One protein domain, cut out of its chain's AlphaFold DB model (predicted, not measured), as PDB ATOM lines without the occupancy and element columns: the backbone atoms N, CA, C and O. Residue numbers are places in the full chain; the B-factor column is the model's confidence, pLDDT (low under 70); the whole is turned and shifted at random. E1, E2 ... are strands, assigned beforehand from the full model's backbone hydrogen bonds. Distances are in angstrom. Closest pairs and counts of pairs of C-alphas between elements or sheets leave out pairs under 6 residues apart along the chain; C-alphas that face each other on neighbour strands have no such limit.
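This is residues 205 to 294 of the 903 residues of an uncharacterized protein of Candidatus Borkfalkia ceftriaxoniphila (UniProt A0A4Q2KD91). Two strongly twisted sheets of antiparallel strands make this domain: a branched sheet of six strands built round the long strand E4, and next to it a four-stranded sheet curled like part of a barrel. E1 of the curled sheet runs on into E2 of the branched one, turning by 81 degrees, and the long hairpin E4 and E5 reaches away from the hairpin E6 and E7. Ninety residues are printed, with ten named strands in the order E1 to E10 and no named helix; the class is all strand. The curled sheet has the order E6, E7, E1, E10. The whole is compact and rounded, with a radius of gyration of the C-alphas of 13.7 A and spans of 38 by 34 by 21 A.

Start at E4, residues 227 to 237, which has three neighbours. On one side of it find E3, residues 222 to 224, and E5, residues 240 to 247; on the other side is E8, residues 270 to 274. The pairing is staggered: N 229 and O 222 are 2.9 A apart, N 230 and O 271 2.8 A, and N 233 and O 244 2.9 A. E2, residues 214 to 216, is an edge strand beside E3, with N 215 and O 223 at 2.8 A. E2, E3, E4 and E5 form a meander, each strand the antiparallel neighbour of the one before. E9, residues 279 to 282, forms a hairpin with E8, with N 272 and O 281 at 2.8 A. Now look at E1, residues 205 to 212, an inner strand of the curled sheet. E10, residues 286 to 294, is antiparallel to it at 145 degrees, with N 208 and O 289 at 2.8 A. E7, residues 262 to 265, is its other neighbour, with N 211 and O 263 at 2.8 A. E6, residues 255 to 259, is an edge strand and forms a hairpin with E7, with N 264 and O 257 at 2.9 A. Between the sheets, the closest C-alphas of E2 and E7, Val 214 and Thr 262, are 6.2 A apart. E4 and E1 are apart.

Find C-alpha 227 at (21.886, 29.606, 44.077); from there E4 runs 28.8 A to C-alpha 237 at (45.465, 38.323, 58.093). E5 returns over 22.6 A. E1 is 23.2 A long, and E10 runs 24.4 A to C-alpha 294 at (53.494, 17.413, 34.974).

The two C-alphas farthest apart, Asp 238 and Gly 260, are 42.7 A from each other. The printed part has no cut; the link from E5 to E6 is short, and the other links are tight. Mean pLDDT of the printed part is 78.1, and residues 234 to 242 and 275 to 278 are under 70.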
ATOM      1  N   ILE A 205      49.846  14.215  41.211       74.94
ATOM      2  CA  ILE A 205      48.510  13.613  41.128       74.94
ATOM      3  C   ILE A 205      47.495  14.612  41.690       74.94
ATOM      4  O   ILE A 205      47.531  14.936  42.875       74.94
ATOM      5  N   THR A 206      46.592  15.101  40.842       73.88
ATOM      6  CA  THR A 206      45.530  16.039  41.231       73.88
ATOM      7  C   THR A 206      44.196  15.305  41.311       73.88
ATOM      8  O   THR A 206      43.781  14.661  40.345       73.88
ATOM      9  N   SER A 207      43.536  15.386  42.469       80.38
ATOM     10  CA  SER A 207      42.192  14.840  42.689       80.38
ATOM     11  C   SER A 207      41.127  15.731  42.052       80.38
ATOM     12  O   SER A 207      41.215  16.955  42.115       80.38
ATOM     13  N   LEU A 208      40.119  15.105  41.455       85.56
ATOM     14  CA  LEU A 208      39.021  15.759  40.755       85.56
ATOM     15  C   LEU A 208      37.710  15.558  41.517       85.56
ATOM     16  O   LEU A 208      37.473  14.503  42.103       85.56
ATOM     17  N   TYR A 209      36.838  16.563  41.486       87.00
ATOM     18  CA  TYR A 209      35.575  16.569  42.225       87.00
ATOM     19  C   TYR A 209      34.415  16.944  41.307       87.00
ATOM     20  O   TYR A 209      34.382  18.042  40.761       87.00
ATOM     21  N   SER A 210      33.439  16.059  41.137       86.75
ATOM     22  CA  SER A 210      32.315  16.283  40.223       86.75
ATOM     23  C   SER A 210      31.066  16.813  40.934       86.75
ATOM     24  O   SER A 210      30.755  16.447  42.073       86.75
ATOM     25  N   LEU A 211      30.317  17.667  40.234       88.50
ATOM     26  CA  LEU A 211      29.047  18.246  40.666       88.50
ATOM     27  C   LEU A 211      28.064  18.314  39.491       88.50
ATOM     28  O   LEU A 211      28.285  19.038  38.523       88.50
ATOM     29  N   SER A 212      26.940  17.609  39.609       85.88
ATOM     30  CA  SER A 212      25.850  17.638  38.622       85.88
ATOM     31  C   SER A 212      24.741  18.631  38.988       85.88
ATOM     32  O   SER A 212      24.550  18.952  40.168       85.88
ATOM     33  N   GLY A 213      23.975  19.071  37.986       83.12
ATOM     34  CA  GLY A 213      22.870  20.029  38.122       83.12
ATOM     35  C   GLY A 213      23.334  21.486  38.183       83.12
ATOM     36  O   GLY A 213      22.695  22.313  38.836       83.12
ATOM     37  N   VAL A 214      24.488  21.782  37.577       87.25
ATOM     38  CA  VAL A 214      25.059  23.129  37.499       87.25
ATOM     39  C   VAL A 214      24.628  23.786  36.191       87.25
ATOM     40  O   VAL A 214      24.806  23.224  35.114       87.25
ATOM     41  N   VAL A 215      24.092  24.998  36.287       85.94
ATOM     42  CA  VAL A 215      23.644  25.818  35.158       85.94
ATOM     43  C   VAL A 215      24.336  27.176  35.194       85.94
ATOM     44  O   VAL A 215      24.561  27.739  36.264       85.94
ATOM     45  N   THR A 216      24.680  27.718  34.031       85.81
ATOM     46  CA  THR A 216      25.272  29.057  33.913       85.81
ATOM     47  C   THR A 216      24.171  30.101  33.761       85.81
ATOM     48  O   THR A 216      23.191  29.868  33.053       85.81
ATOM     49  N   ASP A 217      24.307  31.247  34.424       85.06
ATOM     50  CA  ASP A 217      23.387  32.365  34.232       85.06
ATOM     51  C   ASP A 217      23.778  33.290  33.068       85.06
ATOM     52  O   ASP A 217      24.797  33.095  32.409       85.06
ATOM     53  N   GLU A 218      22.943  34.299  32.800       78.75
ATOM     54  CA  GLU A 218      23.122  35.257  31.694       78.75
ATOM     55  C   GLU A 218      24.426  36.070  31.783       78.75
ATOM     56  O   GLU A 218      24.891  36.581  30.768       78.75
ATOM     57  N   ASN A 219      25.031  36.153  32.973       75.50
ATOM     58  CA  ASN A 219      26.285  36.862  33.230       75.50
ATOM     59  C   ASN A 219      27.486  35.907  33.344       75.50
ATOM     60  O   ASN A 219      28.558  36.334  33.758       75.50
ATOM     61  N   GLY A 220      27.322  34.621  33.013       81.31
ATOM     62  CA  GLY A 220      28.417  33.650  33.019       81.31
ATOM     63  C   GLY A 220      28.686  32.972  34.366       81.31
ATOM     64  O   GLY A 220      29.601  32.155  34.447       81.31
ATOM     65  N   TYR A 221      27.891  33.229  35.410       84.75
ATOM     66  CA  TYR A 221      28.113  32.644  36.737       84.75
ATOM     67  C   TYR A 221      27.448  31.280  36.909       84.75
ATOM     68  O   TYR A 221      26.306  31.063  36.491       84.75
ATOM     69  N   LEU A 222      28.123  30.372  37.614       85.44
ATOM     70  CA  LEU A 222      27.618  29.037  37.904       85.44
ATOM     71  C   LEU A 222      26.588  29.050  39.041       85.44
ATOM     72  O   LEU A 222      26.804  29.614  40.121       85.44
ATOM     73  N   LYS A 223      25.460  28.376  38.807       85.38
ATOM     74  CA  LYS A 223      24.380  28.169  39.769       85.38
ATOM     75  C   LYS A 223      24.036  26.699  39.899       85.38
ATOM     76  O   LYS A 223      24.057  25.955  38.929       85.38
ATOM     77  N   LYS A 224      23.608  26.312  41.092       86.50
ATOM     78  CA  LYS A 224      22.944  25.036  41.348       86.50
ATOM     79  C   LYS A 224      21.726  25.293  42.225       86.50
ATOM     80  O   LYS A 224      21.795  26.087  43.162       86.50
ATOM     81  N   ASP A 225      20.592  24.701  41.859       83.62
ATOM     82  CA  ASP A 225      19.302  24.891  42.539       83.62
ATOM     83  C   ASP A 225      18.910  26.379  42.708       83.62
ATOM     84  O   ASP A 225      18.380  26.804  43.735       83.62
ATOM     85  N   GLY A 226      19.225  27.207  41.703       78.44
ATOM     86  CA  GLY A 226      18.953  28.651  41.705       78.44
ATOM     87  C   GLY A 226      19.894  29.505  42.571       78.44
ATOM     88  O   GLY A 226      19.745  30.728  42.587       78.44
ATOM     89  N   LYS A 227      20.880  28.908  43.256       86.31
ATOM     90  CA  LYS A 227      21.886  29.606  44.077       86.31
ATOM     91  C   LYS A 227      23.242  29.660  43.377       86.31
ATOM     92  O   LYS A 227      23.665  28.679  42.777       86.31
ATOM     93  N   PHE A 228      23.940  30.789  43.498       87.94
ATOM     94  CA  PHE A 228      25.306  30.953  42.985       87.94
ATOM     95  C   PHE A 228      26.308  30.095  43.753       87.94
ATOM     96  O   PHE A 228      26.261  30.060  44.984       87.94
ATOM     97  N   ILE A 229      27.227  29.469  43.024       89.38
ATOM     98  CA  ILE A 229      28.337  28.703  43.589       89.38
ATOM     99  C   ILE A 229      29.511  29.656  43.843       89.38
ATOM    100  O   ILE A 229      29.837  30.494  43.001       89.38
ATOM    101  N   TYR A 230      30.134  29.536  45.011       87.12
ATOM    102  CA  TYR A 230      31.308  30.300  45.422       87.12
ATOM    103  C   TYR A 230      32.473  29.348  45.705       87.12
ATOM    104  O   TYR A 230      32.273  28.325  46.354       87.12
ATOM    105  N   ALA A 231      33.679  29.683  45.260       84.69
ATOM    106  CA  ALA A 231      34.911  29.044  45.715       84.69
ATOM    107  C   ALA A 231      35.412  29.751  46.978       84.69
ATOM    108  O   ALA A 231      35.262  30.969  47.105       84.69
ATOM    109  N   ARG A 232      35.957  28.987  47.929       83.50
ATOM    110  CA  ARG A 232      36.556  29.527  49.153       83.50
ATOM    111  C   ARG A 232      38.076  29.495  49.064       83.50
ATOM    112  O   ARG A 232      38.644  28.408  49.010       83.50
ATOM    113  N   ASP A 233      38.680  30.666  49.219       74.06
ATOM    114  CA  ASP A 233      40.126  30.860  49.315       74.06
ATOM    115  C   ASP A 233      40.501  31.364  50.720       74.06
ATOM    116  O   ASP A 233      39.725  32.069  51.377       74.06
ATOM    117  N   VAL A 234      41.681  30.981  51.210       69.19
ATOM    118  CA  VAL A 234      42.211  31.434  52.507       69.19
ATOM    119  C   VAL A 234      43.002  32.721  52.294       69.19
ATOM    120  O   VAL A 234      43.914  32.747  51.476       69.19
ATOM    121  N   VAL A 235      42.677  33.775  53.043       57.19
ATOM    122  CA  VAL A 235      43.420  35.041  53.062       57.19
ATOM    123  C   VAL A 235      44.060  35.190  54.441       57.19
ATOM    124  O   VAL A 235      43.354  35.306  55.449       57.19
ATOM    125  N   GLN A 236      45.394  35.143  54.503       47.84
ATOM    126  CA  GLN A 236      46.116  35.362  55.757       47.84
ATOM    127  C   GLN A 236      45.975  36.825  56.192       47.84
ATOM    128  O   GLN A 236      46.312  37.737  55.442       47.84
ATOM    129  N   GLY A 237      45.471  37.034  57.407       46.88
ATOM    130  CA  GLY A 237      45.465  38.323  58.093       46.88
ATOM    131  C   GLY A 237      45.900  38.156  59.549       46.88
ATOM    132  O   GLY A 237      45.780  37.071  60.120       46.88
ATOM    133  N   ASP A 238      46.370  39.242  60.166       45.00
ATOM    134  CA  ASP A 238      47.030  39.281  61.488       45.00
ATOM    135  C   ASP A 238      46.191  38.786  62.690       45.00
ATOM    136  O   ASP A 238      46.668  38.768  63.825       45.00
ATOM    137  N   SER A 239      44.937  38.370  62.483       39.19
ATOM    138  CA  SER A 239      44.019  37.932  63.548       39.19
ATOM    139  C   SER A 239      43.419  36.530  63.354       39.19
ATOM    140  O   SER A 239      42.542  36.130  64.124       39.19
ATOM    141  N   GLY A 240      43.919  35.751  62.387       49.66
ATOM    142  CA  GLY A 240      43.477  34.380  62.092       49.66
ATOM    143  C   GLY A 240      43.091  34.175  60.622       49.66
ATOM    144  O   GLY A 240      43.147  35.104  59.821       49.66
ATOM    145  N   GLU A 241      42.709  32.946  60.254       42.50
ATOM    146  CA  GLU A 241      42.259  32.613  58.894       42.50
ATOM    147  C   GLU A 241      40.984  33.395  58.524       42.50
ATOM    148  O   GLU A 241      39.887  33.081  58.989       42.50
ATOM    149  N   THR A 242      41.108  34.400  57.656       59.78
ATOM    150  CA  THR A 242      39.966  35.073  57.021       59.78
ATOM    151  C   THR A 242      39.686  34.431  55.665       59.78
ATOM    152  O   THR A 242      40.566  34.344  54.817       59.78
ATOM    153  N   TYR A 243      38.458  33.964  55.426       71.69
ATOM    154  CA  TYR A 243      38.091  33.326  54.155       71.69
ATOM    155  C   TYR A 243      37.514  34.340  53.162       71.69
ATOM    156  O   TYR A 243      36.601  35.096  53.502       71.69
ATOM    157  N   ARG A 244      37.984  34.306  51.911       77.44
ATOM    158  CA  ARG A 244      37.367  35.012  50.782       77.44
ATOM    159  C   ARG A 244      36.508  34.030  49.993       77.44
ATOM    160  O   ARG A 244      36.936  32.923  49.690       77.44
ATOM    161  N   TYR A 245      35.288  34.443  49.660       80.00
ATOM    162  CA  TYR A 245      34.360  33.642  48.864       80.00
ATOM    163  C   TYR A 245      34.124  34.310  47.513       80.00
ATOM    164  O   TYR A 245      33.430  35.327  47.428       80.00
ATOM    165  N   THR A 246      34.679  33.725  46.459       81.56
ATOM    166  CA  THR A 246      34.622  34.259  45.095       81.56
ATOM    167  C   THR A 246      33.536  33.540  44.310       81.56
ATOM    168  O   THR A 246      33.465  32.315  44.318       81.56
ATOM    169  N   LYS A 247      32.646  34.286  43.653       85.62
ATOM    170  CA  LYS A 247      31.583  33.696  42.832       85.62
ATOM    171  C   LYS A 247      32.205  33.029  41.603       85.62
ATOM    172  O   LYS A 247      33.031  33.645  40.945       85.62
ATOM    173  N   LEU A 248      31.815  31.791  41.305       81.75
ATOM    174  CA  LEU A 248      32.411  31.021  40.214       81.75
ATOM    175  C   LEU A 248      31.800  31.363  38.856       81.75
ATOM    176  O   LEU A 248      30.579  31.309  38.684       81.75
ATOM    177  N   GLU A 249      32.671  31.659  37.899       84.38
ATOM    178  CA  GLU A 249      32.362  31.916  36.490       84.38
ATOM    179  C   GLU A 249      32.628  30.660  35.642       84.38
ATOM    180  O   GLU A 249      33.340  29.745  36.067       84.38
ATOM    181  N   ARG A 250      32.001  30.579  34.464       79.00
ATOM    182  CA  ARG A 250      32.048  29.408  33.565       79.00
ATOM    183  C   ARG A 250      33.460  29.060  33.082       79.00
ATOM    184  O   ARG A 250      33.726  27.905  32.772       79.00
ATOM    185  N   ASP A 251      34.323  30.052  32.991       72.62
ATOM    186  CA  ASP A 251      35.713  30.026  32.535       72.62
ATOM    187  C   ASP A 251      36.725  29.991  33.693       72.62
ATOM    188  O   ASP A 251      37.927  30.146  33.488       72.62
ATOM    189  N   SER A 252      36.256  29.746  34.921       76.75
ATOM    190  CA  SER A 252      37.132  29.606  36.080       76.75
ATOM    191  C   SER A 252      38.178  28.506  35.878       76.75
ATOM    192  O   SER A 252      37.839  27.357  35.591       76.75
ATOM    193  N   LYS A 253      39.447  28.828  36.170       72.69
ATOM    194  CA  LYS A 253      40.574  27.876  36.191       72.69
ATOM    195  C   LYS A 253      40.383  26.716  37.175       72.69
ATOM    196  O   LYS A 253      41.135  25.754  37.128       72.69
ATOM    197  N   LEU A 254      39.401  26.799  38.077       77.19
ATOM    198  CA  LEU A 254      39.053  25.727  39.015       77.19
ATOM    199  C   LEU A 254      38.198  24.621  38.374       77.19
ATOM    200  O   LEU A 254      37.924  23.620  39.040       77.19
ATOM    201  N   ILE A 255      37.757  24.796  37.124       80.75
ATOM    202  CA  ILE A 255      36.973  23.824  36.357       80.75
ATOM    203  C   ILE A 255      37.927  23.021  35.471       80.75
ATOM    204  O   ILE A 255      38.631  23.577  34.638       80.75
ATOM    205  N   ASP A 256      37.921  21.703  35.641       80.44
ATOM    206  CA  ASP A 256      38.701  20.763  34.831       80.44
ATOM    207  C   ASP A 256      37.967  20.407  33.529       80.44
ATOM    208  O   ASP A 256      38.547  20.430  32.445       80.44
ATOM    209  N   ALA A 257      36.668  20.117  33.625       80.69
ATOM    210  CA  ALA A 257      35.826  19.776  32.484       80.69
ATOM    211  C   ALA A 257      34.350  20.082  32.766       80.69
ATOM    212  O   ALA A 257      33.905  20.069  33.917       80.69
ATOM    213  N   ALA A 258      33.573  20.309  31.706       81.38
ATOM    214  CA  ALA A 258      32.124  20.470  31.773       81.38
ATOM    215  C   ALA A 258      31.445  19.619  30.691       81.38
ATOM    216  O   ALA A 258      31.721  19.786  29.503       81.38
ATOM    217  N   ASP A 259      30.541  18.733  31.106       81.19
ATOM    218  CA  ASP A 259      29.711  17.905  30.228       81.19
ATOM    219  C   ASP A 259      28.228  18.110  30.576       81.19
ATOM    220  O   ASP A 259      27.707  17.614  31.582       81.19
ATOM    221  N   GLY A 260      27.549  18.927  29.765       81.06
ATOM    222  CA  GLY A 260      26.171  19.350  30.012       81.06
ATOM    223  C   GLY A 260      26.022  20.106  31.339       81.06
ATOM    224  O   GLY A 260      26.593  21.178  31.522       81.06
ATOM    225  N   GLU A 261      25.234  19.550  32.263       84.06
ATOM    226  CA  GLU A 261      25.014  20.101  33.611       84.06
ATOM    227  C   GLU A 261      25.959  19.501  34.672       84.06
ATOM    228  O   GLU A 261      25.772  19.737  35.870       84.06
ATOM    229  N   THR A 262      26.944  18.690  34.269       86.88
ATOM    230  CA  THR A 262      27.946  18.112  35.176       86.88
ATOM    231  C   THR A 262      29.295  18.783  34.972       86.88
ATOM    232  O   THR A 262      29.852  18.760  33.880       86.88
ATOM    233  N   TYR A 263      29.819  19.367  36.045       88.25
ATOM    234  CA  TYR A 263      31.120  20.027  36.072       88.25
ATOM    235  C   TYR A 263      32.072  19.240  36.966       88.25
ATOM    236  O   TYR A 263      31.676  18.776  38.038       88.25
ATOM    237  N   THR A 264      33.323  19.119  36.541       86.31
ATOM    238  CA  THR A 264      34.417  18.559  37.333       86.31
ATOM    239  C   THR A 264      35.348  19.690  37.749       86.31
ATOM    240  O   THR A 264      35.729  20.518  36.926       86.31
ATOM    241  N   PHE A 265      35.687  19.739  39.032       85.12
ATOM    242  CA  PHE A 265      36.453  20.803  39.666       85.12
ATOM    243  C   PHE A 265      37.767  20.277  40.234       85.12
ATOM    244  O   PHE A 265      37.855  19.136  40.690       85.12
ATOM    245  N   LEU A 266      38.765  21.156  40.271       80.06
ATOM    246  CA  LEU A 266      40.092  20.913  40.846       80.06
ATOM    247  C   LEU A 266      40.136  21.122  42.373       80.06
ATOM    248  O   LEU A 266      41.186  20.980  42.992       80.06
ATOM    249  N   THR A 267      39.010  21.488  42.994       81.12
ATOM    250  CA  THR A 267      38.902  21.771  44.432       81.12
ATOM    251  C   THR A 267      37.604  21.226  45.012       81.12
ATOM    252  O   THR A 267      36.567  21.220  44.346       81.12
ATOM    253  N   ASP A 268      37.643  20.814  46.281       85.06
ATOM    254  CA  ASP A 268      36.459  20.397  47.028       85.06
ATOM    255  C   ASP A 268      35.800  21.551  47.819       85.06
ATOM    256  O   ASP A 268      34.795  21.359  48.505       85.06
ATOM    257  N   GLN A 269      36.361  22.763  47.753       89.25
ATOM    258  CA  GLN A 269      36.000  23.914  48.591       89.25
ATOM    259  C   GLN A 269      34.951  24.826  47.940       89.25
ATOM    260  O   GLN A 269      35.145  26.036  47.812       89.25
ATOM    261  N   LEU A 270      33.816  24.250  47.546       88.50
ATOM    262  CA  LEU A 270      32.706  24.980  46.925       88.50
ATOM    263  C   LEU A 270      31.584  25.258  47.929       88.50
ATOM    264  O   LEU A 270      31.270  24.402  48.751       88.50
ATOM    265  N   PHE A 271      30.966  26.440  47.869       89.88
ATOM    266  CA  PHE A 271      29.988  26.925  48.848       89.88
ATOM    267  C   PHE A 271      28.786  27.649  48.216       89.88
ATOM    268  O   PHE A 271      28.883  28.250  47.150       89.88
ATOM    269  N   PHE A 272      27.649  27.652  48.915       87.19
ATOM    270  CA  PHE A 272      26.515  28.545  48.660       87.19
ATOM    271  C   PHE A 272      26.474  29.665  49.694       87.19
ATOM    272  O   PHE A 272      26.690  29.400  50.873       87.19
ATOM    273  N   LYS A 273      26.096  30.881  49.284       84.06
ATOM    274  CA  LYS A 273      25.779  31.982  50.208       84.06
ATOM    275  C   LYS A 273      24.314  31.907  50.661       84.06
ATOM    276  O   LYS A 273      23.408  31.913  49.825       84.06
ATOM    277  N   ASN A 274      24.070  31.867  51.969       78.25
ATOM    278  CA  ASN A 274      22.740  31.857  52.574       78.25
ATOM    279  C   ASN A 274      22.383  33.249  53.112       78.25
ATOM    280  O   ASN A 274      22.648  33.581  54.262       78.25
ATOM    281  N   GLY A 275      21.736  34.057  52.274       63.34
ATOM    282  CA  GLY A 275      21.190  35.356  52.676       63.34
ATOM    283  C   GLY A 275      22.175  36.536  52.591       63.34
ATOM    284  O   GLY A 275      23.324  36.366  52.173       63.34
ATOM    285  N   PRO A 276      21.710  37.758  52.918       56.06
ATOM    286  CA  PRO A 276      22.480  38.996  52.751       56.06
ATOM    287  C   PRO A 276      23.703  39.083  53.678       56.06
ATOM    288  O   PRO A 276      24.751  39.558  53.240       56.06
ATOM    289  N   ASP A 277      23.585  38.533  54.893       54.25
ATOM    290  CA  ASP A 277      24.511  38.744  56.019       54.25
ATOM    291  C   ASP A 277      25.685  37.742  56.103       54.25
ATOM    292  O   ASP A 277      26.463  37.783  57.048       54.25
ATOM    293  N   GLY A 278      25.875  36.881  55.094       58.00
ATOM    294  CA  GLY A 278      27.196  36.280  54.834       58.00
ATOM    295  C   GLY A 278      27.473  34.849  55.307       58.00
ATOM    296  O   GLY A 278      28.632  34.452  55.272       58.00
ATOM    297  N   GLU A 279      26.486  34.035  55.694       75.56
ATOM    298  CA  GLU A 279      26.763  32.620  56.003       75.56
ATOM    299  C   GLU A 279      26.962  31.778  54.729       75.56
ATOM    300  O   GLU A 279      26.160  31.850  53.794       75.56
ATOM    301  N   TYR A 280      28.007  30.944  54.696       86.38
ATOM    302  CA  TYR A 280      28.336  30.072  53.561       86.38
ATOM    303  C   TYR A 280      28.209  28.585  53.929       86.38
ATOM    304  O   TYR A 280      28.735  28.143  54.947       86.38
ATOM    305  N   THR A 281      27.548  27.779  53.091       86.81
ATOM    306  CA  THR A 281      27.413  26.318  53.283       86.81
ATOM    307  C   THR A 281      28.176  25.548  52.217       86.81
ATOM    308  O   THR A 281      27.952  25.782  51.032       86.81
ATOM    309  N   LYS A 282      29.040  24.614  52.636       88.50
ATOM    310  CA  LYS A 282      29.845  23.773  51.738       88.50
ATOM    311  C   LYS A 282      28.950  22.858  50.893       88.50
ATOM    312  O   LYS A 282      28.009  22.262  51.414       88.50
ATOM    313  N   LEU A 283      29.246  22.746  49.602       85.81
ATOM    314  CA  LEU A 283      28.595  21.823  48.679       85.81
ATOM    315  C   LEU A 283      29.142  20.407  48.871       85.81
ATOM    316  O   LEU A 283      30.339  20.202  49.069       85.81
ATOM    317  N   THR A 284      28.259  19.420  48.752       84.75
ATOM    318  CA  THR A 284      28.651  18.010  48.682       84.75
ATOM    319  C   THR A 284      29.041  17.666  47.248       84.75
ATOM    320  O   THR A 284      28.219  17.798  46.339       84.75
ATOM    321  N   LEU A 285      30.280  17.217  47.062       87.31
ATOM    322  CA  LEU A 285      30.861  16.844  45.771       87.31
ATOM    323  C   LEU A 285      31.083  15.330  45.714       87.31
ATOM    324  O   LEU A 285      31.289  14.694  46.749       87.31
ATOM    325  N   THR A 286      31.017  14.751  44.517       86.75
ATOM    326  CA  THR A 286      31.339  13.336  44.286       86.75
ATOM    327  C   THR A 286      32.775  13.188  43.801       86.75
ATOM    328  O   THR A 286      33.296  14.092  43.154       86.75
ATOM    329  N   ASP A 287      33.403  12.049  44.089       82.75
ATOM    330  CA  ASP A 287      34.736  11.726  43.570       82.75
ATOM    331  C   ASP A 287      34.715  11.704  42.032       82.75
ATOM    332  O   ASP A 287      33.938  10.963  41.427       82.75
ATOM    333  N   GLY A 288      35.522  12.574  41.423       76.38
ATOM    334  CA  GLY A 288      35.690  12.715  39.979       76.38
ATOM    335  C   GLY A 288      36.927  11.989  39.442       76.38
ATOM    336  O   GLY A 288      37.218  12.096  38.252       76.38
ATOM    337  N   GLY A 289      37.660  11.256  40.289       82.00
ATOM    338  CA  GLY A 289      38.893  10.555  39.938       82.00
ATOM    339  C   GLY A 289      40.156  11.390  40.171       82.00
ATOM    340  O   GLY A 289      40.189  12.306  40.990       82.00
ATOM    341  N   SER A 290      41.236  11.058  39.460       76.44
ATOM    342  CA  SER A 290      42.520  11.763  39.554       76.44
ATOM    343  C   SER A 290      43.230  11.819  38.206       76.44
ATOM    344  O   SER A 290      43.206  10.832  37.469       76.44
ATOM    345  N   ARG A 291      43.925  12.923  37.921       76.69
ATOM    346  CA  ARG A 291      44.819  13.064  36.757       76.69
ATOM    347  C   ARG A 291      46.251  13.342  37.203       76.69
ATOM    348  O   ARG A 291      46.466  14.078  38.167       76.69
ATOM    349  N   THR A 292      47.222  12.776  36.493       70.88
ATOM    350  CA  THR A 292      48.633  13.152  36.638       70.88
ATOM    351  C   THR A 292      48.879  14.413  35.822       70.88
ATOM    352  O   THR A 292      48.552  14.458  34.639       70.88
ATOM    353  N   VAL A 293      49.427  15.437  36.464       70.50
ATOM    354  CA  VAL A 293      49.854  16.693  35.847       70.50
ATOM    355  C   VAL A 293      51.363  16.790  36.007       70.50
ATOM    356  O   VAL A 293      51.879  16.532  37.094       70.50
ATOM    357  N   TYR A 294      52.060  17.149  34.936       79.44
ATOM    358  CA  TYR A 294      53.494  17.413  34.974       79.44
ATOM    359  C   TYR A 294      53.696  18.886  35.316       79.44
ATOM    360  O   TYR A 294      53.533  19.756  34.464       79.44
TER     361      TYR A 294